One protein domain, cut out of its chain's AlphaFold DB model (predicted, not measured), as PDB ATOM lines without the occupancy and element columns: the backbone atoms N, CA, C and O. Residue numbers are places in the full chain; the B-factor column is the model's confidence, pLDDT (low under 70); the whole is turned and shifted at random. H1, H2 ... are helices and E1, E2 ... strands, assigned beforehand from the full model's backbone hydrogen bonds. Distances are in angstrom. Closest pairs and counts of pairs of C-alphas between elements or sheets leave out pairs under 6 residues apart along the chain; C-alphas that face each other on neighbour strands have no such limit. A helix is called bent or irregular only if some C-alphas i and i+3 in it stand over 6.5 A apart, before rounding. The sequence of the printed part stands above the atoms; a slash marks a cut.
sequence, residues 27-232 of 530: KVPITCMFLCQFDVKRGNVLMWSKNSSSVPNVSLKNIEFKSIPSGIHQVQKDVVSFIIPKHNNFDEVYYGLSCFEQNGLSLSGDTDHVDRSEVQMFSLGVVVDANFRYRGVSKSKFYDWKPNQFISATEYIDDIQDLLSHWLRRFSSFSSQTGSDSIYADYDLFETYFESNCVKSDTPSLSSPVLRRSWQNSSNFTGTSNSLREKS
ATOM      1  N   LYS A  27      -1.825  20.359 -53.158       87.31
ATOM      2  CA  LYS A  27      -1.383  19.210 -52.359       87.31
ATOM      3  C   LYS A  27       0.055  18.787 -52.672       87.31
ATOM      4  O   LYS A  27       0.597  19.109 -53.739       87.31
ATOM      5  N   VAL A  28       0.685  18.079 -51.738       89.31
ATOM      6  CA  VAL A  28       1.962  17.368 -51.942       89.31
ATOM      7  C   VAL A  28       1.679  16.089 -52.742       89.31
ATOM      8  O   VAL A  28       1.004  15.232 -52.193       89.31
ATOM      9  N   PRO A  29       2.126  15.930 -54.005       92.00
ATOM     10  CA  PRO A  29       1.838  14.778 -54.851       92.00
ATOM     11  C   PRO A  29       2.211  13.449 -54.208       92.00
ATOM     12  O   PRO A  29       3.209  13.330 -53.492       92.00
ATOM     13  N   ILE A  30       1.419  12.435 -54.536       95.25
ATOM     14  CA  ILE A  30       1.574  11.099 -53.977       95.25
ATOM     15  C   ILE A  30       2.878  10.478 -54.485       95.25
ATOM     16  O   ILE A  30       3.165  10.453 -55.682       95.25
ATOM     17  N   THR A  31       3.676   9.955 -53.563       95.00
ATOM     18  CA  THR A  31       4.886   9.188 -53.880       95.00
ATOM     19  C   THR A  31       4.570   7.698 -53.988       95.00
ATOM     20  O   THR A  31       5.031   7.035 -54.916       95.00
ATOM     21  N   CYS A  32       3.741   7.190 -53.075       96.31
ATOM     22  CA  CYS A  32       3.261   5.813 -53.065       96.31
ATOM     23  C   CYS A  32       1.804   5.758 -52.584       96.31
ATOM     24  O   CYS A  32       1.405   6.558 -51.739       96.31
ATOM     25  N   MET A  33       1.022   4.820 -53.110       97.94
ATOM     26  CA  MET A  33      -0.301   4.455 -52.603       97.94
ATOM     27  C   MET A  33      -0.365   2.942 -52.408       97.94
ATOM     28  O   MET A  33       0.238   2.198 -53.182       97.94
ATOM     29  N   PHE A  34      -1.065   2.479 -51.378       98.00
ATOM     30  CA  PHE A  34      -1.102   1.067 -51.015       98.00
ATOM     31  C   PHE A  34      -2.423   0.671 -50.351       98.00
ATOM     32  O   PHE A  34      -3.127   1.514 -49.801       98.00
ATOM     33  N   LEU A  35      -2.736  -0.623 -50.389       97.81
ATOM     34  CA  LEU A  35      -3.869  -1.245 -49.712       97.81
ATOM     35  C   LEU A  35      -3.370  -2.415 -48.865       97.81
ATOM     36  O   LEU A  35      -2.772  -3.357 -49.389       97.81
ATOM     37  N   CYS A  36      -3.682  -2.380 -47.578       97.50
ATOM     38  CA  CYS A  36      -3.434  -3.454 -46.630       97.50
ATOM     39  C   CYS A  36      -4.751  -4.116 -46.214       97.50
ATOM     40  O   CYS A  36      -5.806  -3.479 -46.194       97.50
ATOM     41  N   GLN A  37      -4.676  -5.393 -45.864       95.19
ATOM     42  CA  GLN A  37      -5.795  -6.189 -45.377       95.19
ATOM     43  C   GLN A  37      -5.367  -6.979 -44.141       95.19
ATOM     44  O   GLN A  37      -4.238  -7.468 -44.075       95.19
ATOM     45  N   PHE A  38      -6.278  -7.150 -43.185       93.88
ATOM     46  CA  PHE A  38      -6.130  -8.173 -42.154       93.88
ATOM     47  C   PHE A  38      -6.618  -9.530 -42.682       93.88
ATOM     48  O   PHE A  38      -7.787  -9.685 -43.039       93.88
ATOM     49  N   ASP A  39      -5.726 -10.517 -42.720       88.88
ATOM     50  CA  ASP A  39      -6.026 -11.911 -43.035       88.88
ATOM     51  C   ASP A  39      -5.993 -12.754 -41.752       88.88
ATOM     52  O   ASP A  39      -5.023 -12.737 -40.995       88.88
ATOM     53  N   VAL A  40      -7.039 -13.547 -41.516       84.31
ATOM     54  CA  VAL A  40      -7.196 -14.339 -40.283       84.31
ATOM     55  C   VAL A  40      -6.052 -15.343 -40.062       84.31
ATOM     56  O   VAL A  40      -5.763 -15.703 -38.922       84.31
ATOM     57  N   LYS A  41      -5.394 -15.819 -41.128       85.12
ATOM     58  CA  LYS A  41      -4.302 -16.805 -41.060       85.12
ATOM     59  C   LYS A  41      -2.924 -16.155 -41.093       85.12
ATOM     60  O   LYS A  41      -2.004 -16.663 -40.455       85.12
ATOM     61  N   ARG A  42      -2.755 -15.092 -41.880       86.69
ATOM     62  CA  ARG A  42      -1.457 -14.448 -42.141       86.69
ATOM     63  C   ARG A  42      -1.219 -13.193 -41.304       86.69
ATOM     64  O   ARG A  42      -0.083 -12.731 -41.259       86.69
ATOM     65  N   GLY A  43      -2.246 -12.667 -40.642       90.94
ATOM     66  CA  GLY A  43      -2.213 -11.362 -39.990       90.94
ATOM     67  C   GLY A  43      -2.344 -10.226 -41.004       90.94
ATOM     68  O   GLY A  43      -2.983 -10.380 -42.043       90.94
ATOM     69  N   ASN A  44      -1.740  -9.076 -40.712       94.69
ATOM     70  CA  ASN A  44      -1.736  -7.935 -41.626       94.69
ATOM     71  C   ASN A  44      -0.906  -8.254 -42.881       94.69
ATOM     72  O   ASN A  44       0.208  -8.768 -42.780       94.69
ATOM     73  N   VAL A  45      -1.440  -7.950 -44.065       95.38
ATOM     74  CA  VAL A  45      -0.790  -8.201 -45.358       95.38
ATOM     75  C   VAL A  45      -0.968  -6.999 -46.282       95.38
ATOM     76  O   VAL A  45      -2.061  -6.449 -46.409       95.38
ATOM     77  N   LEU A  46       0.104  -6.625 -46.981       96.06
ATOM     78  CA  LEU A  46       0.057  -5.691 -48.104       96.06
ATOM     79  C   LEU A  46      -0.532  -6.389 -49.344       96.06
ATOM     80  O   LEU A  46       0.068  -7.323 -49.874       96.06
ATOM     81  N   MET A  47      -1.696  -5.932 -49.810       94.50
ATOM     82  CA  MET A  47      -2.432  -6.533 -50.933       94.50
ATOM     83  C   MET A  47      -2.071  -5.905 -52.274       94.50
ATOM     84  O   MET A  47      -1.946  -6.596 -53.282       94.50
ATOM     85  N   TRP A  48      -1.909  -4.585 -52.284       95.56
ATOM     86  CA  TRP A  48      -1.593  -3.823 -53.482       95.56
ATOM     87  C   TRP A  48      -0.764  -2.598 -53.110       95.56
ATOM     88  O   TRP A  48      -0.946  -2.008 -52.046       95.56
ATOM     89  N   SER A  49       0.146  -2.203 -53.993       95.75
ATOM     90  CA  SER A  49       0.920  -0.976 -53.848       95.75
ATOM     91  C   SER A  49       1.361  -0.460 -55.203       95.75
ATOM     92  O   SER A  49       1.711  -1.252 -56.081       95.75
ATOM     93  N   LYS A  50       1.443   0.859 -55.340       95.00
ATOM     94  CA  LYS A  50       1.950   1.527 -56.531       95.00
ATOM     95  C   LYS A  50       2.865   2.678 -56.138       95.00
ATOM     96  O   LYS A  50       2.492   3.543 -55.347       95.00
ATOM     97  N   ASN A  51       4.067   2.670 -56.704       94.31
ATOM     98  CA  ASN A  51       5.075   3.707 -56.510       94.31
ATOM     99  C   ASN A  51       5.134   4.609 -57.737       94.31
ATOM    100  O   ASN A  51       4.900   4.170 -58.864       94.31
ATOM    101  N   SER A  52       5.501   5.869 -57.526       90.75
ATOM    102  CA  SER A  52       5.780   6.768 -58.634       90.75
ATOM    103  C   SER A  52       7.041   6.317 -59.367       90.75
ATOM    104  O   SER A  52       8.076   6.058 -58.751       90.75
ATOM    105  N   SER A  53       7.004   6.361 -60.697       85.44
ATOM    106  CA  SER A  53       8.176   6.145 -61.552       85.44
ATOM    107  C   SER A  53       9.337   7.102 -61.244       85.44
ATOM    108  O   SER A  53      10.484   6.797 -61.555       85.44
ATOM    109  N   SER A  54       9.058   8.265 -60.643       82.69
ATOM    110  CA  SER A  54      10.078   9.257 -60.270       82.69
ATOM    111  C   SER A  54      10.730   8.972 -58.914       82.69
ATOM    112  O   SER A  54      11.810   9.492 -58.641       82.69
ATOM    113  N   VAL A  55      10.096   8.155 -58.067       82.31
ATOM    114  CA  VAL A  55      10.593   7.772 -56.737       82.31
ATOM    115  C   VAL A  55      10.333   6.271 -56.529       82.31
ATOM    116  O   VAL A  55       9.430   5.887 -55.786       82.31
ATOM    117  N   PRO A  56      11.100   5.391 -57.198       72.50
ATOM    118  CA  PRO A  56      10.794   3.960 -57.221       72.50
ATOM    119  C   PRO A  56      11.069   3.247 -55.886       72.50
ATOM    120  O   PRO A  56      10.492   2.193 -55.629       72.50
ATOM    121  N   ASN A  57      11.919   3.821 -55.027       78.12
ATOM    122  CA  ASN A  57      12.504   3.148 -53.862       78.12
ATOM    123  C   ASN A  57      11.882   3.573 -52.519       78.12
ATOM    124  O   ASN A  57      12.600   3.726 -51.531       78.12
ATOM    125  N   VAL A  58      10.564   3.780 -52.454       85.38
ATOM    126  CA  VAL A  58       9.893   3.926 -51.151       85.38
ATOM    127  C   VAL A  58       9.854   2.554 -50.480       85.38
ATOM    128  O   VAL A  58       9.238   1.622 -50.996       85.38
ATOM    129  N   SER A  59      10.532   2.418 -49.340       88.06
ATOM    130  CA  SER A  59      10.506   1.181 -48.561       88.06
ATOM    131  C   SER A  59       9.153   1.033 -47.869       88.06
ATOM    132  O   SER A  59       8.858   1.747 -46.915       88.06
ATOM    133  N   LEU A  60       8.343   0.085 -48.338       90.62
ATOM    134  CA  LEU A  60       7.068  -0.296 -47.718       90.62
ATOM    135  C   LEU A  60       7.222  -1.453 -46.725       90.62
ATOM    136  O   LEU A  60       6.263  -2.160 -46.429       90.62
ATOM    137  N   LYS A  61       8.439  -1.690 -46.226       89.88
ATOM    138  CA  LYS A  61       8.680  -2.740 -45.238       89.88
ATOM    139  C   LYS A  61       7.834  -2.464 -43.991       89.88
ATOM    140  O   LYS A  61       7.961  -1.393 -43.404       89.88
ATOM    141  N   ASN A  62       7.037  -3.450 -43.577       91.88
ATOM    142  CA  ASN A  62       6.160  -3.393 -42.404       91.88
ATOM    143  C   ASN A  62       5.055  -2.318 -42.486       91.88
ATOM    144  O   ASN A  62       4.491  -1.941 -41.455       91.88
ATOM    145  N   ILE A  63       4.739  -1.805 -43.682       95.75
ATOM    146  CA  ILE A  63       3.713  -0.765 -43.852       95.75
ATOM    147  C   ILE A  63       2.341  -1.235 -43.361       95.75
ATOM    148  O   ILE A  63       1.574  -0.452 -42.808       95.75
ATOM    149  N   GLU A  64       2.062  -2.528 -43.491       95.81
ATOM    150  CA  GLU A  64       0.836  -3.179 -43.063       95.81
ATOM    151  C   GLU A  64       0.595  -3.040 -41.554       95.81
ATOM    152  O   GLU A  64      -0.546  -2.838 -41.139       95.81
ATOM    153  N   PHE A  65       1.660  -3.032 -40.747       94.88
ATOM    154  CA  PHE A  65       1.591  -2.848 -39.293       94.88
ATOM    155  C   PHE A  65       1.461  -1.377 -38.888       94.88
ATOM    156  O   PHE A  65       0.858  -1.085 -37.862       94.88
ATOM    157  N   LYS A  66       1.959  -0.444 -39.709       94.69
ATOM    158  CA  LYS A  66       1.700   0.994 -39.522       94.69
ATOM    159  C   LYS A  66       0.273   1.373 -39.907       94.69
ATOM    160  O   LYS A  66      -0.327   2.217 -39.257       94.69
ATOM    161  N   SER A  67      -0.262   0.757 -40.963       96.44
ATOM    162  CA  SER A  67      -1.591   1.077 -41.497       96.44
ATOM    163  C   SER A  67      -2.748   0.406 -40.758       96.44
ATOM    164  O   SER A  67      -3.879   0.885 -40.819       96.44
ATOM    165  N   ILE A  68      -2.469  -0.724 -40.102       96.69
ATOM    166  CA  ILE A  68      -3.403  -1.475 -39.256       96.69
ATOM    167  C   ILE A  68      -2.689  -1.728 -37.913       96.69
ATOM    168  O   ILE A  68      -2.264  -2.858 -37.645       96.69
ATOM    169  N   PRO A  69      -2.470  -0.675 -37.102       95.19
ATOM    170  CA  PRO A  69      -1.803  -0.802 -35.812       95.19
ATOM    171  C   PRO A  69      -2.629  -1.652 -34.840       95.19
ATOM    172  O   PRO A  69      -3.843  -1.822 -34.994       95.19
ATOM    173  N   SER A  70      -1.967  -2.181 -33.811       92.25
ATOM    174  CA  SER A  70      -2.624  -2.906 -32.720       92.25
ATOM    175  C   SER A  70      -3.804  -2.102 -32.159       92.25
ATOM    176  O   SER A  70      -3.749  -0.883 -32.059       92.25
ATOM    177  N   GLY A  71      -4.908  -2.773 -31.825       90.31
ATOM    178  CA  GLY A  71      -6.096  -2.123 -31.252       90.31
ATOM    179  C   GLY A  71      -7.039  -1.418 -32.241       90.31
ATOM    180  O   GLY A  71      -8.204  -1.233 -31.900       90.31
ATOM    181  N   ILE A  72      -6.634  -1.121 -33.486       93.56
ATOM    182  CA  ILE A  72      -7.497  -0.389 -34.445       93.56
ATOM    183  C   ILE A  72      -8.803  -1.123 -34.799       93.56
ATOM    184  O   ILE A  72      -9.814  -0.512 -35.125       93.56
ATOM    185  N   HIS A  73      -8.820  -2.451 -34.667       91.31
ATOM    186  CA  HIS A  73     -10.004  -3.291 -34.877       91.31
ATOM    187  C   HIS A  73     -11.124  -3.060 -33.843       91.31
ATOM    188  O   HIS A  73     -12.184  -3.677 -33.943       91.31
ATOM    189  N   GLN A  74     -10.912  -2.216 -32.833       90.12
ATOM    190  CA  GLN A  74     -11.942  -1.848 -31.859       90.12
ATOM    191  C   GLN A  74     -12.888  -0.755 -32.385       90.12
ATOM    192  O   GLN A  74     -13.958  -0.555 -31.818       90.12
ATOM    193  N   VAL A  75     -12.529  -0.074 -33.479       91.12
ATOM    194  CA  VAL A  75     -13.344   0.974 -34.113       91.12
ATOM    195  C   VAL A  75     -13.711   0.596 -35.543       91.12
ATOM    196  O   VAL A  75     -12.976  -0.117 -36.222       91.12
ATOM    197  N   GLN A  76     -14.873   1.043 -36.027       92.50
ATOM    198  CA  GLN A  76     -15.336   0.679 -37.372       92.50
ATOM    199  C   GLN A  76     -14.510   1.359 -38.470       92.50
ATOM    200  O   GLN A  76     -14.240   0.756 -39.509       92.50
ATOM    201  N   LYS A  77     -14.141   2.620 -38.237       95.00
ATOM    202  CA  LYS A  77     -13.322   3.444 -39.120       95.00
ATOM    203  C   LYS A  77     -12.350   4.255 -38.280       95.00
ATOM    204  O   LYS A  77     -12.711   4.678 -37.185       95.00
ATOM    205  N   ASP A  78     -11.157   4.481 -38.810       96.56
ATOM    206  CA  ASP A  78     -10.165   5.362 -38.195       96.56
ATOM    207  C   ASP A  78      -9.184   5.882 -39.248       96.56
ATOM    208  O   ASP A  78      -9.109   5.367 -40.370       96.56
ATOM    209  N   VAL A  79      -8.408   6.893 -38.879       97.38
ATOM    210  CA  VAL A  79      -7.357   7.465 -39.715       97.38
ATOM    211  C   VAL A  79      -6.037   7.400 -38.963       97.38
ATOM    212  O   VAL A  79      -5.908   7.905 -37.854       97.38
ATOM    213  N   VAL A  80      -5.031   6.809 -39.596       98.00
ATOM    214  CA  VAL A  80      -3.699   6.635 -39.019       98.00
ATOM    215  C   VAL A  80      -2.697   7.444 -39.824       98.00
ATOM    216  O   VAL A  80      -2.494   7.215 -41.015       98.00
ATOM    217  N   SER A  81      -2.048   8.393 -39.164       98.00
ATOM    218  CA  SER A  81      -0.864   9.087 -39.660       98.00
ATOM    219  C   SER A  81       0.388   8.395 -39.131       98.00
ATOM    220  O   SER A  81       0.427   7.916 -37.995       98.00
ATOM    221  N   PHE A  82       1.426   8.339 -39.954       97.25
ATOM    222  CA  PHE A  82       2.710   7.733 -39.613       97.25
ATOM    223  C   PHE A  82       3.818   8.348 -40.469       97.25
ATOM    224  O   PHE A  82       3.564   9.083 -41.424       97.25
ATOM    225  N   ILE A  83       5.065   8.025 -40.150       95.19
ATOM    226  CA  ILE A  83       6.221   8.398 -40.966       95.19
ATOM    227  C   ILE A  83       6.974   7.166 -41.477       95.19
ATOM    228  O   ILE A  83       6.933   6.092 -40.865       95.19
ATOM    229  N   ILE A  84       7.690   7.336 -42.590       93.25
ATOM    230  CA  ILE A  84       8.624   6.342 -43.136       93.25
ATOM    231  C   ILE A  84      10.018   6.982 -43.253       93.25
ATOM    232  O   ILE A  84      10.195   7.891 -44.069       93.25
ATOM    233  N   PRO A  85      11.017   6.518 -42.485       89.19
ATOM    234  CA  PRO A  85      12.413   6.939 -42.624       89.19
ATOM    235  C   PRO A  85      12.974   6.696 -44.033       89.19
ATOM    236  O   PRO A  85      12.836   5.597 -44.572       89.19
ATOM    237  N   LYS A  86      13.675   7.675 -44.623       86.50
ATOM    238  CA  LYS A  86      14.362   7.494 -45.921       86.50
ATOM    239  C   LYS A  86      15.685   6.738 -45.796       86.50
ATOM    240  O   LYS A  86      16.058   5.981 -46.689       86.50
ATOM    241  N   HIS A  87      16.392   6.942 -44.685       77.25
ATOM    242  CA  HIS A  87      17.749   6.432 -44.453       77.25
ATOM    243  C   HIS A  87      17.901   5.737 -43.091       77.25
ATOM    244  O   HIS A  87      18.947   5.848 -42.456       77.25
ATOM    245  N   ASN A  88      16.855   5.039 -42.623       69.69
ATOM    246  CA  ASN A  88      16.793   4.434 -41.279       69.69
ATOM    247  C   ASN A  88      17.091   5.433 -40.139       69.69
ATOM    248  O   ASN A  88      17.540   5.048 -39.066       69.69
ATOM    249  N   ASN A  89      16.855   6.723 -40.379       72.31
ATOM    250  CA  ASN A  89      16.921   7.790 -39.390       72.31
ATOM    251  C   ASN A  89      15.704   8.707 -39.560       72.31
ATOM    252  O   ASN A  89      15.058   8.708 -40.610       72.31
ATOM    253  N   PHE A  90      15.389   9.471 -38.519       76.88
ATOM    254  CA  PHE A  90      14.231  10.363 -38.504       76.88
ATOM    255  C   PHE A  90      14.545  11.780 -39.013       76.88
ATOM    256  O   PHE A  90      13.679  12.647 -38.957       76.88
ATOM    257  N   ASP A  91      15.746  11.996 -39.562       75.19
ATOM    258  CA  ASP A  91      16.189  13.290 -40.098       75.19
ATOM    259  C   ASP A  91      15.461  13.606 -41.421       75.19
ATOM    260  O   ASP A  91      14.979  14.717 -41.658       75.19
ATOM    261  N   GLU A  92      15.329  12.592 -42.284       84.62
ATOM    262  CA  GLU A  92      14.556  12.666 -43.521       84.62
ATOM    263  C   GLU A  92      13.487  11.578 -43.572       84.62
ATOM    264  O   GLU A  92      13.777  10.379 -43.573       84.62
ATOM    265  N   VAL A  93      12.234  12.013 -43.688       90.50
ATOM    266  CA  VAL A  93      11.069  11.134 -43.617       90.50
ATOM    267  C   VAL A  93      10.104  11.397 -44.765       90.50
ATOM    268  O   VAL A  93      10.019  12.507 -45.297       90.50
ATOM    269  N   TYR A  94       9.369  10.361 -45.146       93.81
ATOM    270  CA  TYR A  94       8.097  10.500 -45.840       93.81
ATOM    271  C   TYR A  94       6.963  10.587 -44.818       93.81
ATOM    272  O   TYR A  94       7.026   9.931 -43.775       93.81
ATOM    273  N   TYR A  95       5.917  11.343 -45.141       95.31
ATOM    274  CA  TYR A  95       4.691  11.405 -44.344       95.31
ATOM    275  C   TYR A  95       3.652  10.477 -44.958       95.31
ATOM    276  O   TYR A  95       3.415  10.512 -46.167       95.31
ATOM    277  N   GLY A  96       3.059   9.626 -44.131       97.06
ATOM    278  CA  GLY A  96       2.067   8.645 -44.528       97.06
ATOM    279  C   GLY A  96       0.732   8.877 -43.839       97.06
ATOM    280  O   GLY A  96       0.668   9.352 -42.705       97.06
ATOM    281  N   LEU A  97      -0.327   8.522 -44.554       97.75
ATOM    282  CA  LEU A  97      -1.700   8.516 -44.079       97.75
ATOM    283  C   LEU A  97      -2.358   7.223 -44.549       97.75
ATOM    284  O   LEU A  97      -2.242   6.878 -45.722       97.75
ATOM    285  N   SER A  98      -3.101   6.550 -43.680       98.19
ATOM    286  CA  SER A  98      -3.984   5.454 -44.063       98.19
ATOM    287  C   SER A  98      -5.349   5.567 -43.405       98.19
ATOM    288  O   SER A  98      -5.447   5.875 -42.220       98.19
ATOM    289  N   CYS A  99      -6.399   5.287 -44.165       98.19
ATOM    290  CA  CYS A  99      -7.767   5.223 -43.678       98.19
ATOM    291  C   CYS A  99      -8.165   3.757 -43.535       98.19
ATOM    292  O   CYS A  99      -8.088   2.998 -44.502       98.19
ATOM    293  N   PHE A 100      -8.586   3.385 -42.334       97.94
ATOM    294  CA  PHE A 100      -9.022   2.046 -41.972       97.94
ATOM    295  C   PHE A 100     -10.549   1.952 -42.007       97.94
ATOM    296  O   PHE A 100     -11.244   2.871 -41.571       97.94
ATOM    297  N   GLU A 101     -11.073   0.830 -42.496       96.06
ATOM    298  CA  GLU A 101     -12.497   0.502 -42.457       96.06
ATOM    299  C   GLU A 101     -12.700  -1.009 -42.277       96.06
ATOM    300  O   GLU A 101     -12.017  -1.827 -42.903       96.06
ATOM    301  N   GLN A 102     -13.667  -1.381 -41.435       92.44
ATOM    302  CA  GLN A 102     -14.061  -2.771 -41.217       92.44
ATOM    303  C   GLN A 102     -15.577  -2.974 -41.087       92.44
ATOM    304  O   GLN A 102     -16.333  -2.047 -40.791       92.44
ATOM    305  N   ASN A 103     -16.013  -4.228 -41.241       89.75
ATOM    306  CA  ASN A 103     -17.403  -4.669 -41.053       89.75
ATOM    307  C   ASN A 103     -17.625  -5.538 -39.792       89.75
ATOM    308  O   ASN A 103     -18.766  -5.890 -39.487       89.75
ATOM    309  N   GLY A 104     -16.563  -5.901 -39.059       83.31
ATOM    310  CA  GLY A 104     -16.629  -6.889 -37.976       83.31
ATOM    311  C   GLY A 104     -17.579  -6.496 -36.841       83.31
ATOM    312  O   GLY A 104     -18.382  -7.314 -36.402       83.31
ATOM    313  N   LEU A 105     -17.551  -5.227 -36.429       82.31
ATOM    314  CA  LEU A 105     -18.375  -4.718 -35.323       82.31
ATOM    315  C   LEU A 105     -19.882  -4.787 -35.613       82.31
ATOM    316  O   LEU A 105     -20.670  -5.097 -34.720       82.31
ATOM    317  N   SER A 106     -20.289  -4.545 -36.863       80.62
ATOM    318  CA  SER A 106     -21.687  -4.710 -37.277       80.62
ATOM    319  C   SER A 106     -22.116  -6.177 -37.303       80.62
ATOM    320  O   SER A 106     -23.238  -6.478 -36.916       80.62
ATOM    321  N   LEU A 107     -21.224  -7.092 -37.694       76.38
ATOM    322  CA  LEU A 107     -21.515  -8.531 -37.724       76.38
ATOM    323  C   LEU A 107     -21.678  -9.114 -36.308       76.38
ATOM    324  O   LEU A 107     -22.518  -9.985 -36.094       76.38
ATOM    325  N   SER A 108     -20.921  -8.607 -35.327       67.19
ATOM    326  CA  SER A 108     -21.041  -9.003 -33.912       67.19
ATOM    327  C   SER A 108     -22.285  -8.481 -33.200       67.19
ATOM    328  O   SER A 108     -22.647  -9.023 -32.162       67.19
ATOM    329  N   GLY A 109     -22.937  -7.436 -33.718       59.97
ATOM    330  CA  GLY A 109     -24.121  -6.852 -33.079       59.97
ATOM    331  C   GLY A 109     -25.357  -7.756 -33.114       59.97
ATOM    332  O   GLY A 109     -26.194  -7.665 -32.220       59.97
ATOM    333  N   ASP A 110     -25.449  -8.645 -34.110       55.56
ATOM    334  CA  ASP A 110     -26.656  -9.436 -34.382       55.56
ATOM    335  C   ASP A 110     -26.569 -10.906 -33.923       55.56
ATOM    336  O   ASP A 110     -27.601 -11.572 -33.818       55.56
ATOM    337  N   THR A 111     -25.375 -11.442 -33.613       55.91
ATOM    338  CA  THR A 111     -25.200 -12.837 -33.151       55.91
ATOM    339  C   THR A 111     -23.959 -13.032 -32.263       55.91
ATOM    340  O   THR A 111     -22.909 -12.449 -32.512       55.91
ATOM    341  N   ASP A 112     -24.042 -13.939 -31.279       56.12
ATOM    342  CA  ASP A 112     -22.927 -14.337 -30.382       56.12
ATOM    343  C   ASP A 112     -21.786 -15.105 -31.102       56.12
ATOM    344  O   ASP A 112     -20.746 -15.424 -30.516       56.12
ATOM    345  N   HIS A 113     -21.964 -15.430 -32.386       56.94
ATOM    346  CA  HIS A 113     -21.019 -16.195 -33.197       56.94
ATOM    347  C   HIS A 113     -20.776 -15.512 -34.544       56.94
ATOM    348  O   HIS A 113     -21.383 -15.866 -35.549       56.94
ATOM    349  N   VAL A 114     -19.836 -14.565 -34.569       62.16
ATOM    350  CA  VAL A 114     -19.328 -13.997 -35.825       62.16
ATOM    351  C   VAL A 114     -18.515 -15.053 -36.564       62.16
ATOM    352  O   VAL A 114     -17.506 -15.546 -36.039       62.16
ATOM    353  N   ASP A 115     -18.913 -15.376 -37.793       67.38
ATOM    354  CA  ASP A 115     -18.053 -16.133 -38.692       67.38
ATOM    355  C   ASP A 115     -16.826 -15.275 -39.028       67.38
ATOM    356  O   ASP A 115     -16.891 -14.277 -39.746       67.38
ATOM    357  N   ARG A 116     -15.672 -15.667 -38.479       68.12
ATOM    358  CA  ARG A 116     -14.400 -14.957 -38.669       68.12
ATOM    359  C   ARG A 116     -13.985 -14.876 -40.138       68.12
ATOM    360  O   ARG A 116     -13.147 -14.042 -40.463       68.12
ATOM    361  N   SER A 117     -14.531 -15.726 -41.010       70.56
ATOM    362  CA  SER A 117     -14.251 -15.699 -42.447       70.56
ATOM    363  C   SER A 117     -14.962 -14.562 -43.194       70.56
ATOM    364  O   SER A 117     -14.508 -14.178 -44.271       70.56
ATOM    365  N   GLU A 118     -16.007 -13.972 -42.609       77.31
ATOM    366  CA  GLU A 118     -16.756 -12.844 -43.184       77.31
ATOM    367  C   GLU A 118     -16.199 -11.475 -42.760       77.31
ATOM    368  O   GLU A 118     -16.579 -10.431 -43.307       77.31
ATOM    369  N   VAL A 119     -15.279 -11.470 -41.790       83.19
ATOM    370  CA  VAL A 119     -14.662 -10.251 -41.274       83.19
ATOM    371  C   VAL A 119     -13.697  -9.684 -42.309       83.19
ATOM    372  O   VAL A 119     -12.693 -10.288 -42.683       83.19
ATOM    373  N   GLN A 120     -14.007  -8.475 -42.748       88.44
ATOM    374  CA  GLN A 120     -13.256  -7.687 -43.706       88.44
ATOM    375  C   GLN A 120     -12.700  -6.472 -42.979       88.44
ATOM    376  O   GLN A 120     -13.461  -5.655 -42.458       88.44
ATOM    377  N   MET A 121     -11.375  -6.354 -42.952       93.88
ATOM    378  CA  MET A 121     -10.693  -5.167 -42.449       93.88
ATOM    379  C   MET A 121      -9.646  -4.736 -43.463       93.88
ATOM    380  O   MET A 121      -8.754  -5.516 -43.813       93.88
ATOM    381  N   PHE A 122      -9.763  -3.500 -43.929       96.50
ATOM    382  CA  PHE A 122      -8.902  -2.942 -44.958       96.50
ATOM    383  C   PHE A 122      -8.391  -1.572 -44.538       96.50
ATOM    384  O   PHE A 122      -9.072  -0.820 -43.845       96.50
ATOM    385  N   SER A 123      -7.186  -1.248 -44.993       98.06
ATOM    386  CA  SER A 123      -6.580   0.062 -44.797       98.06
ATOM    387  C   SER A 123      -5.966   0.534 -46.103       98.06
ATOM    388  O   SER A 123      -5.059  -0.107 -46.637       98.06
ATOM    389  N   LEU A 124      -6.495   1.625 -46.652       98.56
ATOM    390  CA  LEU A 124      -5.974   2.259 -47.861       98.56
ATOM    391  C   LEU A 124      -5.122   3.452 -47.450       98.56
ATOM    392  O   LEU A 124      -5.572   4.273 -46.655       98.56
ATOM    393  N   GLY A 125      -3.911   3.567 -47.985       98.25
ATOM    394  CA  GLY A 125      -2.990   4.622 -47.589       98.25
ATOM    395  C   GLY A 125      -2.203   5.250 -48.726       98.25
ATOM    396  O   GLY A 125      -2.056   4.691 -49.813       98.25
ATOM    397  N   VAL A 126      -1.696   6.444 -48.443       97.94
ATOM    398  CA  VAL A 126      -0.817   7.235 -49.302       97.94
ATOM    399  C   VAL A 126       0.415   7.679 -48.531       97.94
ATOM    400  O   VAL A 126       0.382   7.904 -47.324       97.94
ATOM    401  N   VAL A 127       1.508   7.836 -49.261       97.19
ATOM    402  CA  VAL A 127       2.785   8.340 -48.769       97.19
ATOM    403  C   VAL A 127       3.193   9.514 -49.638       97.19
ATOM    404  O   VAL A 127       3.168   9.429 -50.870       97.19
ATOM    405  N   VAL A 128       3.603  10.603 -49.000       94.44
ATOM    406  CA  VAL A 128       4.035  11.833 -49.656       94.44
ATOM    407  C   VAL A 128       5.417  12.252 -49.163       94.44
ATOM    408  O   VAL A 128       5.807  12.006 -48.020       94.44
ATOM    409  N   ASP A 129       6.173  12.909 -50.035       91.31
ATOM    410  CA  ASP A 129       7.460  13.502 -49.693       91.31
ATOM    411  C   ASP A 129       7.312  15.016 -49.621       91.31
ATOM    412  O   ASP A 129       7.333  15.673 -50.658       91.31
ATOM    413  N   ALA A 130       7.196  15.591 -48.424       84.19
ATOM    414  CA  ALA A 130       7.083  17.043 -48.275       84.19
ATOM    415  C   ALA A 130       8.301  17.802 -48.849       84.19
ATOM    416  O   ALA A 130       8.172  18.960 -49.257       84.19
ATOM    417  N   ASN A 131       9.461  17.141 -48.979       79.19
ATOM    418  CA  ASN A 131      10.692  17.748 -49.489       79.19
ATOM    419  C   ASN A 131      10.715  17.906 -51.020       79.19
ATOM    420  O   ASN A 131      11.624  18.553 -51.551       79.19
ATOM    421  N   PHE A 132       9.727  17.390 -51.763       71.94
ATOM    422  CA  PHE A 132       9.691  17.497 -53.232       71.94
ATOM    423  C   PHE A 132       9.689  18.952 -53.756       71.94
ATOM    424  O   PHE A 132       9.973  19.190 -54.931       71.94
ATOM    425  N   ARG A 133       9.402  19.929 -52.881       61.41
ATOM    426  CA  ARG A 133       9.312  21.373 -53.161       61.41
ATOM    427  C   ARG A 133      10.632  22.133 -53.095       61.41
ATOM    428  O   ARG A 133      10.681  23.266 -53.569       61.41
ATOM    429  N   TYR A 134      11.703  21.544 -52.560       56.25
ATOM    430  CA  TYR A 134      13.004  22.223 -52.465       56.25
ATOM    431  C   TYR A 134      13.749  22.322 -53.812       56.25
ATOM    432  O   TYR A 134      14.907  22.733 -53.854       56.25
ATOM    433  N   ARG A 135      13.102  21.970 -54.932       51.94
ATOM    434  CA  ARG A 135      13.683  22.000 -56.279       51.94
ATOM    435  C   ARG A 135      12.811  22.830 -57.235       51.94
ATOM    436  O   ARG A 135      11.638  22.530 -57.435       51.94
ATOM    437  N   GLY A 136      13.406  23.840 -57.875       55.25
ATOM    438  CA  GLY A 136      12.834  24.532 -59.044       55.25
ATOM    439  C   GLY A 136      11.721  25.562 -58.774       55.25
ATOM    440  O   GLY A 136      11.644  26.173 -57.712       55.25
ATOM    441  N   VAL A 137      10.862  25.782 -59.780       56.62
ATOM    442  CA  VAL A 137       9.774  26.800 -59.821       56.62
ATOM    443  C   VAL A 137       8.550  26.387 -58.981       56.62
ATOM    444  O   VAL A 137       7.571  27.122 -58.844       56.62
ATOM    445  N   SER A 138       8.610  25.195 -58.394       58.72
ATOM    446  CA  SER A 138       7.526  24.551 -57.666       58.72
ATOM    447  C   SER A 138       7.463  24.940 -56.182       58.72
ATOM    448  O   SER A 138       6.583  24.457 -55.474       58.72
ATOM    449  N   LYS A 139       8.351  25.830 -55.715       66.62
ATOM    450  CA  LYS A 139       8.436  26.281 -54.318       66.62
ATOM    451  C   LYS A 139       7.107  26.873 -53.832       66.62
ATOM    452  O   LYS A 139       6.556  27.790 -54.443       66.62
ATOM    453  N   SER A 140       6.615  26.358 -52.710       70.19
ATOM    454  CA  SER A 140       5.408  26.842 -52.046       70.19
ATOM    455  C   SER A 140       5.785  27.485 -50.725       70.19
ATOM    456  O   SER A 140       6.375  26.831 -49.869       70.19
ATOM    457  N   LYS A 141       5.375  28.744 -50.532       71.12
ATOM    458  CA  LYS A 141       5.582  29.438 -49.258       71.12
ATOM    459  C   LYS A 141       4.927  28.695 -48.095       71.12
ATOM    460  O   LYS A 141       5.400  28.839 -46.976       71.12
ATOM    461  N   PHE A 142       3.837  27.961 -48.338       71.25
ATOM    462  CA  PHE A 142       3.110  27.198 -47.319       71.25
ATOM    463  C   PHE A 142       4.018  26.120 -46.718       71.25
ATOM    464  O   PHE A 142       4.291  26.139 -45.526       71.25
ATOM    465  N   TYR A 143       4.580  25.245 -47.552       73.75
ATOM    466  CA  TYR A 143       5.435  24.147 -47.083       73.75
ATOM    467  C   TYR A 143       6.879  24.566 -46.756       73.75
ATOM    468  O   TYR A 143       7.639  23.745 -46.246       73.75
ATOM    469  N   ASP A 144       7.270  25.824 -47.013       74.00
ATOM    470  CA  ASP A 144       8.530  26.387 -46.493       74.00
ATOM    471  C   ASP A 144       8.538  26.408 -44.952       74.00
ATOM    472  O   ASP A 144       9.600  26.346 -44.335       74.00
ATOM    473  N   TRP A 145       7.359  26.470 -44.327       78.81
ATOM    474  CA  TRP A 145       7.216  26.336 -42.884       78.81
ATOM    475  C   TRP A 145       7.152  24.852 -42.511       78.81
ATOM    476  O   TRP A 145       6.234  24.133 -42.907       78.81
ATOM    477  N   LYS A 146       8.155  24.383 -41.760       82.31
ATOM    478  CA  LYS A 146       8.333  22.965 -41.410       82.31
ATOM    479  C   LYS A 146       7.082  22.319 -40.780       82.31
ATOM    480  O   LYS A 146       6.754  21.218 -41.213       82.31
ATOM    481  N   PRO A 147       6.327  22.972 -39.875       84.12
ATOM    482  CA  PRO A 147       5.108  22.387 -39.316       84.12
ATOM    483  C   PRO A 147       4.023  22.028 -40.340       84.12
ATOM    484  O   PRO A 147       3.388  20.986 -40.217       84.12
ATOM    485  N   ASN A 148       3.879  22.794 -41.424       83.69
ATOM    486  CA  ASN A 148       2.947  22.451 -42.505       83.69
ATOM    487  C   ASN A 148       3.337  21.166 -43.250       83.69
ATOM    488  O   ASN A 148       2.503  20.535 -43.898       83.69
ATOM    489  N   GLN A 149       4.608  20.766 -43.192       87.12
ATOM    490  CA  GLN A 149       5.055  19.502 -43.777       87.12
ATOM    491  C   GLN A 149       4.516  18.311 -42.987       87.12
ATOM    492  O   GLN A 149       4.211  17.284 -43.595       87.12
ATOM    493  N   PHE A 150       4.348  18.461 -41.668       90.44
ATOM    494  CA  PHE A 150       3.906  17.393 -40.772       90.44
ATOM    495  C   PHE A 150       2.524  16.859 -41.142       90.44
ATOM    496  O   PHE A 150       2.269  15.670 -40.981       90.44
ATOM    497  N   ILE A 151       1.654  17.709 -41.684       90.25
ATOM    498  CA  ILE A 151       0.270  17.374 -42.050       90.25
ATOM    499  C   ILE A 151       0.073  17.168 -43.558       90.25
ATOM    500  O   ILE A 151      -1.043  17.000 -44.029       90.25
ATOM    501  N   SER A 152       1.144  17.162 -44.352       90.44
ATOM    502  CA  SER A 152       1.037  17.107 -45.819       90.44
ATOM    503  C   SER A 152       0.280  15.883 -46.358       90.44
ATOM    504  O   SER A 152      -0.361  15.966 -47.406       90.44
ATOM    505  N   ALA A 153       0.330  14.751 -45.651       93.94
ATOM    506  CA  ALA A 153      -0.411  13.546 -46.015       93.94
ATOM    507  C   ALA A 153      -1.904  13.632 -45.644       93.94
ATOM    508  O   ALA A 153      -2.736  13.050 -46.336       93.94
ATOM    509  N   THR A 154      -2.270  14.385 -44.599       92.00
ATOM    510  CA  THR A 154      -3.654  14.473 -44.087       92.00
ATOM    511  C   THR A 154      -4.591  15.188 -45.058       92.00
ATOM    512  O   THR A 154      -5.804  15.018 -45.012       92.00
ATOM    513  N   GLU A 155      -4.041  15.925 -46.022       89.44
ATOM    514  CA  GLU A 155      -4.797  16.554 -47.105       89.44
ATOM    515  C   GLU A 155      -5.553  15.545 -47.986       89.44
ATOM    516  O   GLU A 155      -6.403  15.935 -48.789       89.44
ATOM    517  N   TYR A 156      -5.231  14.255 -47.867       93.81
ATOM    518  CA  TYR A 156      -5.816  13.160 -48.628       93.81
ATOM    519  C   TYR A 156      -6.916  12.395 -47.880       93.81
ATOM    520  O   TYR A 156      -7.533  11.543 -48.509       93.81
ATOM    521  N   ILE A 157      -7.207  12.689 -46.603       93.94
ATOM    522  CA  ILE A 157      -8.163  11.905 -45.786       93.94
ATOM    523  C   ILE A 157      -9.493  11.696 -46.514       93.94
ATOM    524  O   ILE A 157      -9.872  10.556 -46.779       93.94
ATOM    525  N   ASP A 158     -10.144  12.786 -46.923       92.25
ATOM    526  CA  ASP A 158     -11.464  12.729 -47.565       92.25
ATOM    527  C   ASP A 158     -11.455  11.935 -48.879       92.25
ATOM    528  O   ASP A 158     -12.458  11.328 -49.264       92.25
ATOM    529  N   ASP A 159     -10.331  11.965 -49.602       94.50
ATOM    530  CA  ASP A 159     -10.193  11.241 -50.859       94.50
ATOM    531  C   ASP A 159      -9.987   9.747 -50.626       94.50
ATOM    532  O   ASP A 159     -10.614   8.925 -51.290       94.50
ATOM    533  N   ILE A 160      -9.131   9.391 -49.673       96.62
ATOM    534  CA  ILE A 160      -8.790   8.002 -49.371       96.62
ATOM    535  C   ILE A 160      -9.957   7.282 -48.692       96.62
ATOM    536  O   ILE A 160     -10.252   6.147 -49.064       96.62
ATOM    537  N   GLN A 161     -10.682   7.946 -47.789       95.19
ATOM    538  CA  GLN A 161     -11.906   7.400 -47.196       95.19
ATOM    539  C   GLN A 161     -12.972   7.109 -48.259       95.19
ATOM    540  O   GLN A 161     -13.552   6.025 -48.267       95.19
ATOM    541  N   ASP A 162     -13.210   8.040 -49.187       94.31
ATOM    542  CA  ASP A 162     -14.191   7.833 -50.256       94.31
ATOM    543  C   ASP A 162     -13.798   6.698 -51.201       94.31
ATOM    544  O   ASP A 162     -14.630   5.845 -51.517       94.31
ATOM    545  N   LEU A 163     -12.538   6.670 -51.641       95.69
ATOM    546  CA  LEU A 163     -12.030   5.615 -52.514       95.69
ATOM    547  C   LEU A 163     -12.168   4.245 -51.848       95.69
ATOM    548  O   LEU A 163     -12.654   3.312 -52.491       95.69
ATOM    549  N   LEU A 164     -11.793   4.130 -50.570       95.62
ATOM    550  CA  LEU A 164     -11.902   2.885 -49.813       95.62
ATOM    551  C   LEU A 164     -13.364   2.462 -49.632       95.62
ATOM    552  O   LEU A 164     -13.718   1.348 -50.012       95.62
ATOM    553  N   SER A 165     -14.230   3.344 -49.130       92.81
ATOM    554  CA  SER A 165     -15.653   3.039 -48.934       92.81
ATOM    555  C   SER A 165     -16.351   2.658 -50.247       92.81
ATOM    556  O   SER A 165     -17.166   1.732 -50.278       92.81
ATOM    557  N   HIS A 166     -16.039   3.341 -51.352       92.38
ATOM    558  CA  HIS A 166     -16.596   3.017 -52.664       92.38
ATOM    559  C   HIS A 166     -16.101   1.655 -53.170       92.38
ATOM    560  O   HIS A 166     -16.897   0.844 -53.655       92.38
ATOM    561  N   TRP A 167     -14.802   1.380 -53.036       93.12
ATOM    562  CA  TRP A 167     -14.217   0.097 -53.412       93.12
ATOM    563  C   TRP A 167     -14.782  -1.057 -52.575       93.12
ATOM    564  O   TRP A 167     -15.198  -2.060 -53.153       93.12
ATOM    565  N   LEU A 168     -14.919  -0.890 -51.255       90.69
ATOM    566  CA  LEU A 168     -15.484  -1.901 -50.353       90.69
ATOM    567  C   LEU A 168     -16.914  -2.290 -50.742       90.69
ATOM    568  O   LEU A 168     -17.221  -3.474 -50.843       90.69
ATOM    569  N   ARG A 169     -17.779  -1.319 -51.064       88.00
ATOM    570  CA  ARG A 169     -19.159  -1.600 -51.513       88.00
ATOM    571  C   ARG A 169     -19.201  -2.478 -52.766       88.00
ATOM    572  O   ARG A 169     -20.043  -3.374 -52.877       88.00
ATOM    573  N   ARG A 170     -18.292  -2.232 -53.716       85.62
ATOM    574  CA  ARG A 170     -18.156  -3.059 -54.924       85.62
ATOM    575  C   ARG A 170     -17.580  -4.428 -54.581       85.62
ATOM    576  O   ARG A 170     -18.128  -5.431 -55.026       85.62
ATOM    577  N   PHE A 171     -16.536  -4.468 -53.759       82.44
ATOM    578  CA  PHE A 171     -15.873  -5.692 -53.320       82.44
ATOM    579  C   PHE A 171     -16.852  -6.667 -52.651       82.44
ATOM    580  O   PHE A 171     -16.956  -7.820 -53.073       82.44
ATOM    581  N   SER A 172     -17.659  -6.196 -51.695       77.31
ATOM    582  CA  SER A 172     -18.666  -7.022 -51.016       77.31
ATOM    583  C   SER A 172     -19.731  -7.550 -51.993       77.31
ATOM    584  O   SER A 172     -20.113  -8.721 -51.933       77.31
ATOM    585  N   SER A 173     -20.150  -6.730 -52.964       74.25
ATOM    586  CA  SER A 173     -21.105  -7.133 -54.013       74.25
ATOM    587  C   SER A 173     -20.561  -8.245 -54.921       74.25
ATOM    588  O   SER A 173     -21.318  -9.123 -55.321       74.25
ATOM    589  N   PHE A 174     -19.259  -8.248 -55.225       70.50
ATOM    590  CA  PHE A 174     -18.626  -9.314 -56.009       70.50
ATOM    591  C   PHE A 174     -18.419 -10.597 -55.198       70.50
ATOM    592  O   PHE A 174     -18.713 -11.682 -55.693       70.50
ATOM    593  N   SER A 175     -17.981 -10.480 -53.940       66.56
ATOM    594  CA  SER A 175     -17.718 -11.640 -53.072       66.56
ATOM    595  C   SER A 175     -18.952 -12.515 -52.810       66.56
ATOM    596  O   SER A 175     -18.819 -13.710 -52.571       66.56
ATOM    597  N   SER A 176     -20.158 -11.947 -52.917       63.00
ATOM    598  CA  SER A 176     -21.418 -12.687 -52.770       63.00
ATOM    599  C   SER A 176     -21.857 -13.442 -54.034       63.00
ATOM    600  O   SER A 176     -22.754 -14.280 -53.953       63.00
ATOM    601  N   GLN A 177     -21.247 -13.179 -55.199       59.47
ATOM    602  CA  GLN A 177     -21.678 -13.734 -56.493       59.47
ATOM    603  C   GLN A 177     -20.761 -14.830 -57.055       59.47
ATOM    604  O   GLN A 177     -21.231 -15.667 -57.826       59.47
ATOM    605  N   THR A 178     -19.477 -14.865 -56.691       53.41
ATOM    606  CA  THR A 178     -18.509 -15.841 -57.218       53.41
ATOM    607  C   THR A 178     -17.897 -16.679 -56.098       53.41
ATOM    608  O   THR A 178     -17.255 -16.165 -55.188       53.41
ATOM    609  N   GLY A 179     -18.084 -18.002 -56.168       49.97
ATOM    610  CA  GLY A 179     -17.425 -18.943 -55.262       49.97
ATOM    611  C   GLY A 179     -15.898 -18.846 -55.364       49.97
ATOM    612  O   GLY A 179     -15.360 -18.945 -56.462       49.97
ATOM    613  N   SER A 180     -15.271 -18.606 -54.207       50.09
ATOM    614  CA  SER A 180     -13.869 -18.715 -53.739       50.09
ATOM    615  C   SER A 180     -12.638 -18.585 -54.658       50.09
ATOM    616  O   SER A 180     -11.581 -18.254 -54.126       50.09
ATOM    617  N   ASP A 181     -12.691 -18.792 -55.973       42.88
ATOM    618  CA  ASP A 181     -11.476 -19.170 -56.722       42.88
ATOM    619  C   ASP A 181     -10.947 -18.129 -57.726       42.88
ATOM    620  O   ASP A 181      -9.946 -18.377 -58.398       42.88
ATOM    621  N   SER A 182     -11.509 -16.916 -57.791       47.97
ATOM    622  CA  SER A 182     -10.829 -15.800 -58.476       47.97
ATOM    623  C   SER A 182     -11.256 -14.420 -57.963       47.97
ATOM    624  O   SER A 182     -11.958 -13.672 -58.645       47.97
ATOM    625  N   ILE A 183     -10.810 -14.050 -56.760       52.91
ATOM    626  CA  ILE A 183     -10.868 -12.660 -56.283       52.91
ATOM    627  C   ILE A 183      -9.713 -11.893 -56.946       52.91
ATOM    628  O   ILE A 183      -8.705 -11.589 -56.315       52.91
ATOM    629  N   TYR A 184      -9.822 -11.600 -58.242       54.34
ATOM    630  CA  TYR A 184      -9.066 -10.478 -58.796       54.34
ATOM    631  C   TYR A 184      -9.793  -9.218 -58.344       54.34
ATOM    632  O   TYR A 184     -10.779  -8.800 -58.950       54.34
ATOM    633  N   ALA A 185      -9.358  -8.673 -57.211       63.53
ATOM    634  CA  ALA A 185      -9.767  -7.346 -56.803       63.53
ATOM    635  C   ALA A 185      -9.320  -6.361 -57.890       63.53
ATOM    636  O   ALA A 185      -8.129  -6.183 -58.127       63.53
ATOM    637  N   ASP A 186     -10.290  -5.765 -58.574       80.38
ATOM    638  CA  ASP A 186     -10.052  -4.677 -59.511       80.38
ATOM    639  C   ASP A 186      -9.550  -3.456 -58.720       80.38
ATOM    640  O   ASP A 186     -10.273  -2.884 -57.893       80.38
ATOM    641  N   TYR A 187      -8.278  -3.109 -58.933       92.06
ATOM    642  CA  TYR A 187      -7.615  -1.953 -58.333       92.06
ATOM    643  C   TYR A 187      -7.572  -0.748 -59.287       92.06
ATOM    644  O   TYR A 187      -6.981   0.274 -58.930       92.06
ATOM    645  N   ASP A 188      -8.230  -0.806 -60.454       92.62
ATOM    646  CA  ASP A 188      -8.193   0.238 -61.490       92.62
ATOM    647  C   ASP A 188      -8.624   1.605 -60.946       92.62
ATOM    648  O   ASP A 188      -8.096   2.647 -61.346       92.62
ATOM    649  N   LEU A 189      -9.554   1.615 -59.984       94.12
ATOM    650  CA  LEU A 189      -9.977   2.827 -59.282       94.12
ATOM    651  C   LEU A 189      -8.798   3.511 -58.570       94.12
ATOM    652  O   LEU A 189      -8.578   4.712 -58.745       94.12
ATOM    653  N   PHE A 190      -8.037   2.749 -57.783       96.19
ATOM    654  CA  PHE A 190      -6.876   3.260 -57.055       96.19
ATOM    655  C   PHE A 190      -5.751   3.629 -58.017       96.19
ATOM    656  O   PHE A 190      -5.130   4.678 -57.857       96.19
ATOM    657  N   GLU A 191      -5.535   2.826 -59.060       95.69
ATOM    658  CA  GLU A 191      -4.536   3.105 -60.085       95.69
ATOM    659  C   GLU A 191      -4.800   4.416 -60.820       95.69
ATOM    660  O   GLU A 191      -3.890   5.233 -60.960       95.69
ATOM    661  N   THR A 192      -6.036   4.646 -61.257       95.31
ATOM    662  CA  THR A 192      -6.401   5.845 -62.023       95.31
ATOM    663  C   THR A 192      -6.311   7.104 -61.155       95.31
ATOM    664  O   THR A 192      -5.815   8.143 -61.608       95.31
ATOM    665  N   TYR A 193      -6.739   7.015 -59.890       96.69
ATOM    666  CA  TYR A 193      -6.583   8.106 -58.927       96.69
ATOM    667  C   TYR A 193      -5.103   8.404 -58.654       96.69
ATOM    668  O   TYR A 193      -4.691   9.566 -58.692       96.69
ATOM    669  N   PHE A 194      -4.293   7.363 -58.439       96.31
ATOM    670  CA  PHE A 194      -2.858   7.493 -58.214       96.31
ATOM    671  C   PHE A 194      -2.160   8.171 -59.397       96.31
ATOM    672  O   PHE A 194      -1.478   9.170 -59.200       96.31
ATOM    673  N   GLU A 195      -2.374   7.713 -60.633       94.69
ATOM    674  CA  GLU A 195      -1.730   8.285 -61.831       94.69
ATOM    675  C   GLU A 195      -2.096   9.754 -62.088       94.69
ATOM    676  O   GLU A 195      -1.341  10.514 -62.709       94.69
ATOM    677  N   SER A 196      -3.261  10.179 -61.603       93.69
ATOM    678  CA  SER A 196      -3.715  11.566 -61.710       93.69
ATOM    679  C   SER A 196      -3.033  12.491 -60.697       93.69
ATOM    680  O   SER A 196      -2.903  13.686 -60.957       93.69
ATOM    681  N   ASN A 197      -2.571  11.944 -59.570       94.25
ATOM    682  CA  ASN A 197      -2.168  12.702 -58.384       94.25
ATOM    683  C   ASN A 197      -0.733  12.405 -57.902       94.25
ATOM    684  O   ASN A 197      -0.254  13.038 -56.956       94.25
ATOM    685  N   CYS A 198      -0.035  11.459 -58.530       93.25
ATOM    686  CA  CYS A 198       1.323  11.081 -58.169       93.25
ATOM    687  C   CYS A 198       2.373  12.090 -58.654       93.25
ATOM    688  O   CYS A 198       2.158  12.879 -59.579       93.25
ATOM    689  N   VAL A 199       3.549  12.051 -58.027       90.19
ATOM    690  CA  VAL A 199       4.721  12.795 -58.494       90.19
ATOM    691  C   VAL A 199       5.191  12.244 -59.845       90.19
ATOM    692  O   VAL A 199       5.343  11.038 -60.019       90.19
ATOM    693  N   LYS A 200       5.444  13.128 -60.809       89.12
ATOM    694  CA  LYS A 200       5.973  12.819 -62.149       89.12
ATOM    695  C   LYS A 200       7.300  13.544 -62.371       89.12
ATOM    696  O   LYS A 200       7.647  14.460 -61.625       89.12
ATOM    697  N   SER A 201       8.042  13.172 -63.412       84.56
ATOM    698  CA  SER A 201       9.385  13.714 -63.674       84.56
ATOM    699  C   SER A 201       9.395  15.229 -63.902       84.56
ATOM    700  O   SER A 201      10.360  15.910 -63.568       84.56
ATOM    701  N   ASP A 202       8.315  15.765 -64.462       83.31
ATOM    702  CA  ASP A 202       8.094  17.186 -64.720       83.31
ATOM    703  C   ASP A 202       7.512  17.936 -63.511       83.31
ATOM    704  O   ASP A 202       7.638  19.157 -63.432       83.31
ATOM    705  N   THR A 203       6.938  17.232 -62.533       82.06
ATOM    706  CA  THR A 203       6.239  17.818 -61.376       82.06
ATOM    707  C   THR A 203       7.076  18.843 -60.598       82.06
ATOM    708  O   THR A 203       6.540  19.913 -60.296       82.06
ATOM    709  N   PRO A 204       8.382  18.622 -60.327       76.12
ATOM    710  CA  PRO A 204       9.219  19.615 -59.642       76.12
ATOM    711  C   PRO A 204       9.450  20.912 -60.439       76.12
ATOM    712  O   PRO A 204       9.869  21.922 -59.875       76.12
ATOM    713  N   SER A 205       9.200  20.906 -61.752       80.38
ATOM    714  CA  SER A 205       9.329  22.087 -62.613       80.38
ATOM    715  C   SER A 205       8.038  22.905 -62.727       80.38
ATOM    716  O   SER A 205       8.078  24.062 -63.148       80.38
ATOM    717  N   LEU A 206       6.895  22.335 -62.329       82.69
ATOM    718  CA  LEU A 206       5.590  22.979 -62.452       82.69
ATOM    719  C   LEU A 206       5.405  24.070 -61.393       82.69
ATOM    720  O   LEU A 206       5.786  23.920 -60.233       82.69
ATOM    721  N   SER A 207       4.764  25.173 -61.783       82.38
ATOM    722  CA  SER A 207       4.429  26.254 -60.854       82.38
ATOM    723  C   SER A 207       3.273  25.868 -59.928       82.38
ATOM    724  O   SER A 207       2.430  25.029 -60.259       82.38
ATOM    725  N   SER A 208       3.190  26.531 -58.770       80.50
ATOM    726  CA  SER A 208       2.130  26.258 -57.791       80.50
ATOM    727  C   SER A 208       0.697  26.320 -58.368       80.50
ATOM    728  O   SER A 208      -0.074  25.392 -58.119       80.50
ATOM    729  N   PRO A 209       0.316  27.330 -59.185       83.88
ATOM    730  CA  PRO A 209      -1.017  27.382 -59.794       83.88
ATOM    731  C   PRO A 209      -1.314  26.233 -60.760       83.88
ATOM    732  O   PRO A 209      -2.467  25.824 -60.874       83.88
ATOM    733  N   VAL A 210      -0.299  25.723 -61.466       84.19
ATOM    734  CA  VAL A 210      -0.462  24.581 -62.378       84.19
ATOM    735  C   VAL A 210      -0.750  23.321 -61.572       84.19
ATOM    736  O   VAL A 210      -1.714  22.623 -61.863       84.19
ATOM    737  N   LEU A 211       0.010  23.100 -60.500       83.62
ATOM    738  CA  LEU A 211      -0.168  21.949 -59.612       83.62
ATOM    739  C   LEU A 211      -1.514  21.966 -58.886       83.62
ATOM    740  O   LEU A 211      -2.125  20.924 -58.676       83.62
ATOM    741  N   ARG A 212      -2.021  23.158 -58.559       83.25
ATOM    742  CA  ARG A 212      -3.365  23.310 -57.997       83.25
ATOM    743  C   ARG A 212      -4.458  22.861 -58.967       83.25
ATOM    744  O   ARG A 212      -5.467  22.324 -58.529       83.25
ATOM    745  N   ARG A 213      -4.284  23.114 -60.270       84.38
ATOM    746  CA  ARG A 213      -5.270  22.775 -61.314       84.38
ATOM    747  C   ARG A 213      -5.169  21.331 -61.796       84.38
ATOM    748  O   ARG A 213      -6.163  20.808 -62.281       84.38
ATOM    749  N   SER A 214      -3.990  20.713 -61.713       83.50
ATOM    750  CA  SER A 214      -3.804  19.313 -62.116       83.50
ATOM    751  C   SER A 214      -4.429  18.331 -61.132       83.50
ATOM    752  O   SER A 214      -4.801  17.234 -61.534       83.50
ATOM    753  N   TRP A 215      -4.549  18.735 -59.866       84.94
ATOM    754  CA  TRP A 215      -5.096  17.925 -58.786       84.94
ATOM    755  C   TRP A 215      -6.523  17.429 -59.082       84.94
ATOM    756  O   TRP A 215      -7.403  18.226 -59.419       84.94
ATOM    757  N   GLN A 216      -6.763  16.123 -58.916       90.56
ATOM    758  CA  GLN A 216      -8.067  15.486 -59.123       90.56
ATOM    759  C   GLN A 216      -8.618  14.932 -57.805       90.56
ATOM    760  O   GLN A 216      -7.974  14.109 -57.155       90.56
ATOM    761  N   ASN A 217      -9.839  15.329 -57.441       90.31
ATOM    762  CA  ASN A 217     -10.521  14.796 -56.258       90.31
ATOM    763  C   ASN A 217     -11.110  13.408 -56.534       90.31
ATOM    764  O   ASN A 217     -11.555  13.125 -57.649       90.31
ATOM    765  N   SER A 218     -11.193  12.581 -55.493       91.75
ATOM    766  CA  SER A 218     -11.795  11.235 -55.508       91.75
ATOM    767  C   SER A 218     -13.203  11.197 -56.116       91.75
ATOM    768  O   SER A 218     -13.522  10.270 -56.858       91.75
ATOM    769  N   SER A 219     -14.009  12.246 -55.906       89.50
ATOM    770  CA  SER A 219     -15.362  12.397 -56.465       89.50
ATOM    771  C   SER A 219     -15.431  12.216 -57.983       89.50
ATOM    772  O   SER A 219     -16.437  11.743 -58.504       89.50
ATOM    773  N   ASN A 220     -14.369  12.592 -58.706       90.94
ATOM    774  CA  ASN A 220     -14.310  12.474 -60.165       90.94
ATOM    775  C   ASN A 220     -14.201  11.012 -60.621       90.94
ATOM    776  O   ASN A 220     -14.535  10.702 -61.761       90.94
ATOM    777  N   PHE A 221     -13.744  10.128 -59.734       91.50
ATOM    778  CA  PHE A 221     -13.525   8.707 -59.998       91.50
ATOM    779  C   PHE A 221     -14.650   7.844 -59.422       91.50
ATOM    780  O   PHE A 221     -15.021   6.839 -60.022       91.50
ATOM    781  N   THR A 222     -15.213   8.236 -58.277       90.12
ATOM    782  CA  THR A 222     -16.307   7.508 -57.613       90.12
ATOM    783  C   THR A 222     -17.697   7.971 -58.049       90.12
ATOM    784  O   THR A 222     -18.678   7.272 -57.818       90.12
ATOM    785  N   GLY A 223     -17.811   9.143 -58.687       85.19
ATOM    786  CA  GLY A 223     -19.100   9.741 -59.058       85.19
ATOM    787  C   GLY A 223     -19.890  10.296 -57.865       85.19
ATOM    788  O   GLY A 223     -21.034  10.724 -58.026       85.19
ATOM    789  N   THR A 224     -19.300  10.303 -56.669       81.31
ATOM    790  CA  THR A 224     -19.917  10.806 -55.439       81.31
ATOM    791  C   THR A 224     -20.075  12.330 -55.494       81.31
ATOM    792  O   THR A 224     -19.157  13.057 -55.871       81.31
ATOM    793  N   SER A 225     -21.236  12.853 -55.086       73.81
ATOM    794  CA  SER A 225     -21.499  14.297 -55.109       73.81
ATOM    795  C   SER A 225     -20.668  15.060 -54.069       73.81
ATOM    796  O   SER A 225     -20.790  14.807 -52.870       73.81
ATOM    797  N   ASN A 226     -19.915  16.073 -54.510       63.97
ATOM    798  CA  ASN A 226     -19.101  16.931 -53.631       63.97
ATOM    799  C   ASN A 226     -19.907  17.744 -52.601       63.97
ATOM    800  O   ASN A 226     -19.340  18.195 -51.614       63.97
ATOM    801  N   SER A 227     -21.211  17.946 -52.809       57.47
ATOM    802  CA  SER A 227     -22.069  18.736 -51.915       57.47
ATOM    803  C   SER A 227     -22.494  18.012 -50.633       57.47
ATOM    804  O   SER A 227     -23.045  18.658 -49.751       57.47
ATOM    805  N   LEU A 228     -22.284  16.693 -50.538       53.62
ATOM    806  CA  LEU A 228     -22.719  15.865 -49.401       53.62
ATOM    807  C   LEU A 228     -21.573  15.436 -48.476       53.62
ATOM    808  O   LEU A 228     -21.811  14.683 -47.536       53.62
ATOM    809  N   ARG A 229     -20.333  15.861 -48.743       62.88
ATOM    810  CA  ARG A 229     -19.188  15.473 -47.917       62.88
ATOM    811  C   ARG A 229     -18.913  16.512 -46.849       62.88
ATOM    812  O   ARG A 229     -18.429  17.602 -47.153       62.88
ATOM    813  N   GLU A 230     -19.178  16.131 -45.608       66.88
ATOM    814  CA  GLU A 230     -18.448  16.698 -44.483       66.88
ATOM    815  C   GLU A 230     -16.980  16.345 -44.682       66.88
ATOM    816  O   GLU A 230     -16.625  15.199 -44.955       66.88
ATOM    817  N   LYS A 231     -16.144  17.367 -44.669       76.44
ATOM    818  CA  LYS A 231     -14.711  17.206 -44.843       76.44
ATOM    819  C   LYS A 231     -14.062  17.085 -43.480       76.44
ATOM    820  O   LYS A 231     -14.512  17.712 -42.518       76.44
ATOM    821  N   SER A 232     -12.968  16.347 -43.445       83.19
ATOM    822  CA  SER A 232     -12.207  16.105 -42.231       83.19
ATOM    823  C   SER A 232     -11.663  17.426 -41.666       83.19
ATOM    824  O   SER A 232     -11.104  18.233 -42.424       83.19
TER     825      SER A 232
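Overview. This is residues 27 to 232 of the 530 residues of the protein "LANO_0D04192g1_1" of Lachancea nothofagi CBS 11611 (UniProt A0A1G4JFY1). A twisted, curved sheet of five strands forms a wall, and two helices, the long H5 and the shorter H6, cover one of its faces while running opposite ways. The short H1 is tucked into the sheet's curve, near each of the five strands, and H8 packs on H5 and H6 away from the sheet; H2 lies towards one end of the long axis, H3, H4 and H7 towards the other, and residues 176 to 182 stick out as a loop. The printed part has 206 residues, with named elements in the order E1 E2 H1 E3 E4 H2 E5 H3 H4 H5 H6 H7 H8; eight are helices and five are strands. The sheet has the order E2 E1 E5 E4 E3, all antiparallel, and the class is mixed, helices and strands. The whole is compact, with a radius of gyration of the C-alphas of 17.9 A, and only just elongated, with spans of 58 by 39 by 32 A.

Along the chain. E1 is residues 30 to 39, 26.6 A long, and begins at C-alpha 30 (1.574, 11.099, -53.977). E2 is residues 43 to 51, 23.5 A, and bends by 52 degrees at residue 48. E3 is residues 77 to 85, 26.2 A; E4 is residues 93 to 102, 28.8 A; E5 is residues 121 to 128, 23.6 A. H5 is residues 154 to 175, 31.0 A, from C-alpha 154 (-3.654, 14.473, -44.087); H6 is residues 188 to 197, 14.2 A. The shorter helices are H1, residues 63 to 67; H2, 104 to 110; H3, 130 to 133; H4, 146 to 150; H7, 208 to 214; and H8, 219 to 222, which ends at C-alpha 222 (-16.307, 7.508, -57.613). H5 is irregular, with C-alphas 155 and 158 7.7 A apart, and H3 is irregular, but only just, with C-alphas 130 and 133 6.9 A apart.

Arrangement. In the sheet E2 and E3 are edge strands. E1 and E5 have N 34 and O 125 within hydrogen-bond range at 2.9 A. In the hairpin E1 and E2, N 35 and O 48 are 2.8 A apart; in the hairpin E3 and E4, N 82 and O 96 are 3.0 A apart. E5 and E4 have N 126 and O 97 at 2.8 A. Two layers, helices on one face of a sheet, are made by H5 and H6 with the five strands. H5 lies over E5 and E4 at a height over the sheet of 7.6 A, slantwise to the strands, at 35 degrees to E5 on the local plane; its closest C-alphas to E4 are Gln 161 and Cys 99, 5.9 A. H6 lies over E1 at a height of 9.6 A, along the strands; its closest C-alphas to E1 are Asn 197 and Ile 30, 6.0 A. H5 and H6, a helical hairpin, only just touch, with 3 pairs of C-alphas within 8 A, at a shallow tilt of 16 degrees; H5 does so with residues 163 to 167 alone, and the closest C-alphas are Leu 163 and Phe 190, 7.3 A. H8 touches H5 at residues 159 to 166 alone, the closest C-alphas being His 166 and Thr 222, 6.7 A. H8 and H6 only just touch, with 3 pairs of C-alphas within 8 A; the closest are Leu 189 and Phe 221, 6.9 A. H1 is on the sheet, only just at the sheet's level, with a height of 3.7 A; its closest C-alphas to E4 are Ser 67 and Ser 98, 5.6 A. H3 and H4 only graze the sheet, and H2 and H7 are not on it. H7 is close to but not clearly touching H6, with the C-alphas of Ser 214 and Ser 196 7.8 A apart. Each O i to N i+4 pair is within hydrogen-bond range in H1, H6 and H7, against 2 of 3 in H2, 16 of 18 in H5 and 0 of 1 in H4, where 2 of 2 O i to N i+3 pairs are; H3 and H8 are too short for an i+4 pair.

Size, cuts and confidence. The C-alphas farthest apart are those of Asp 112 and Val 137, 60.2 A. The printed part has no cut. The long links are E2 to H1, H3 to H4 and H5 to H6. The mean pLDDT of the printed part is 84.1; residue 88 and residues 108 to 116, 133 to 139, 175 to 185 and 226 to 230 are under 70.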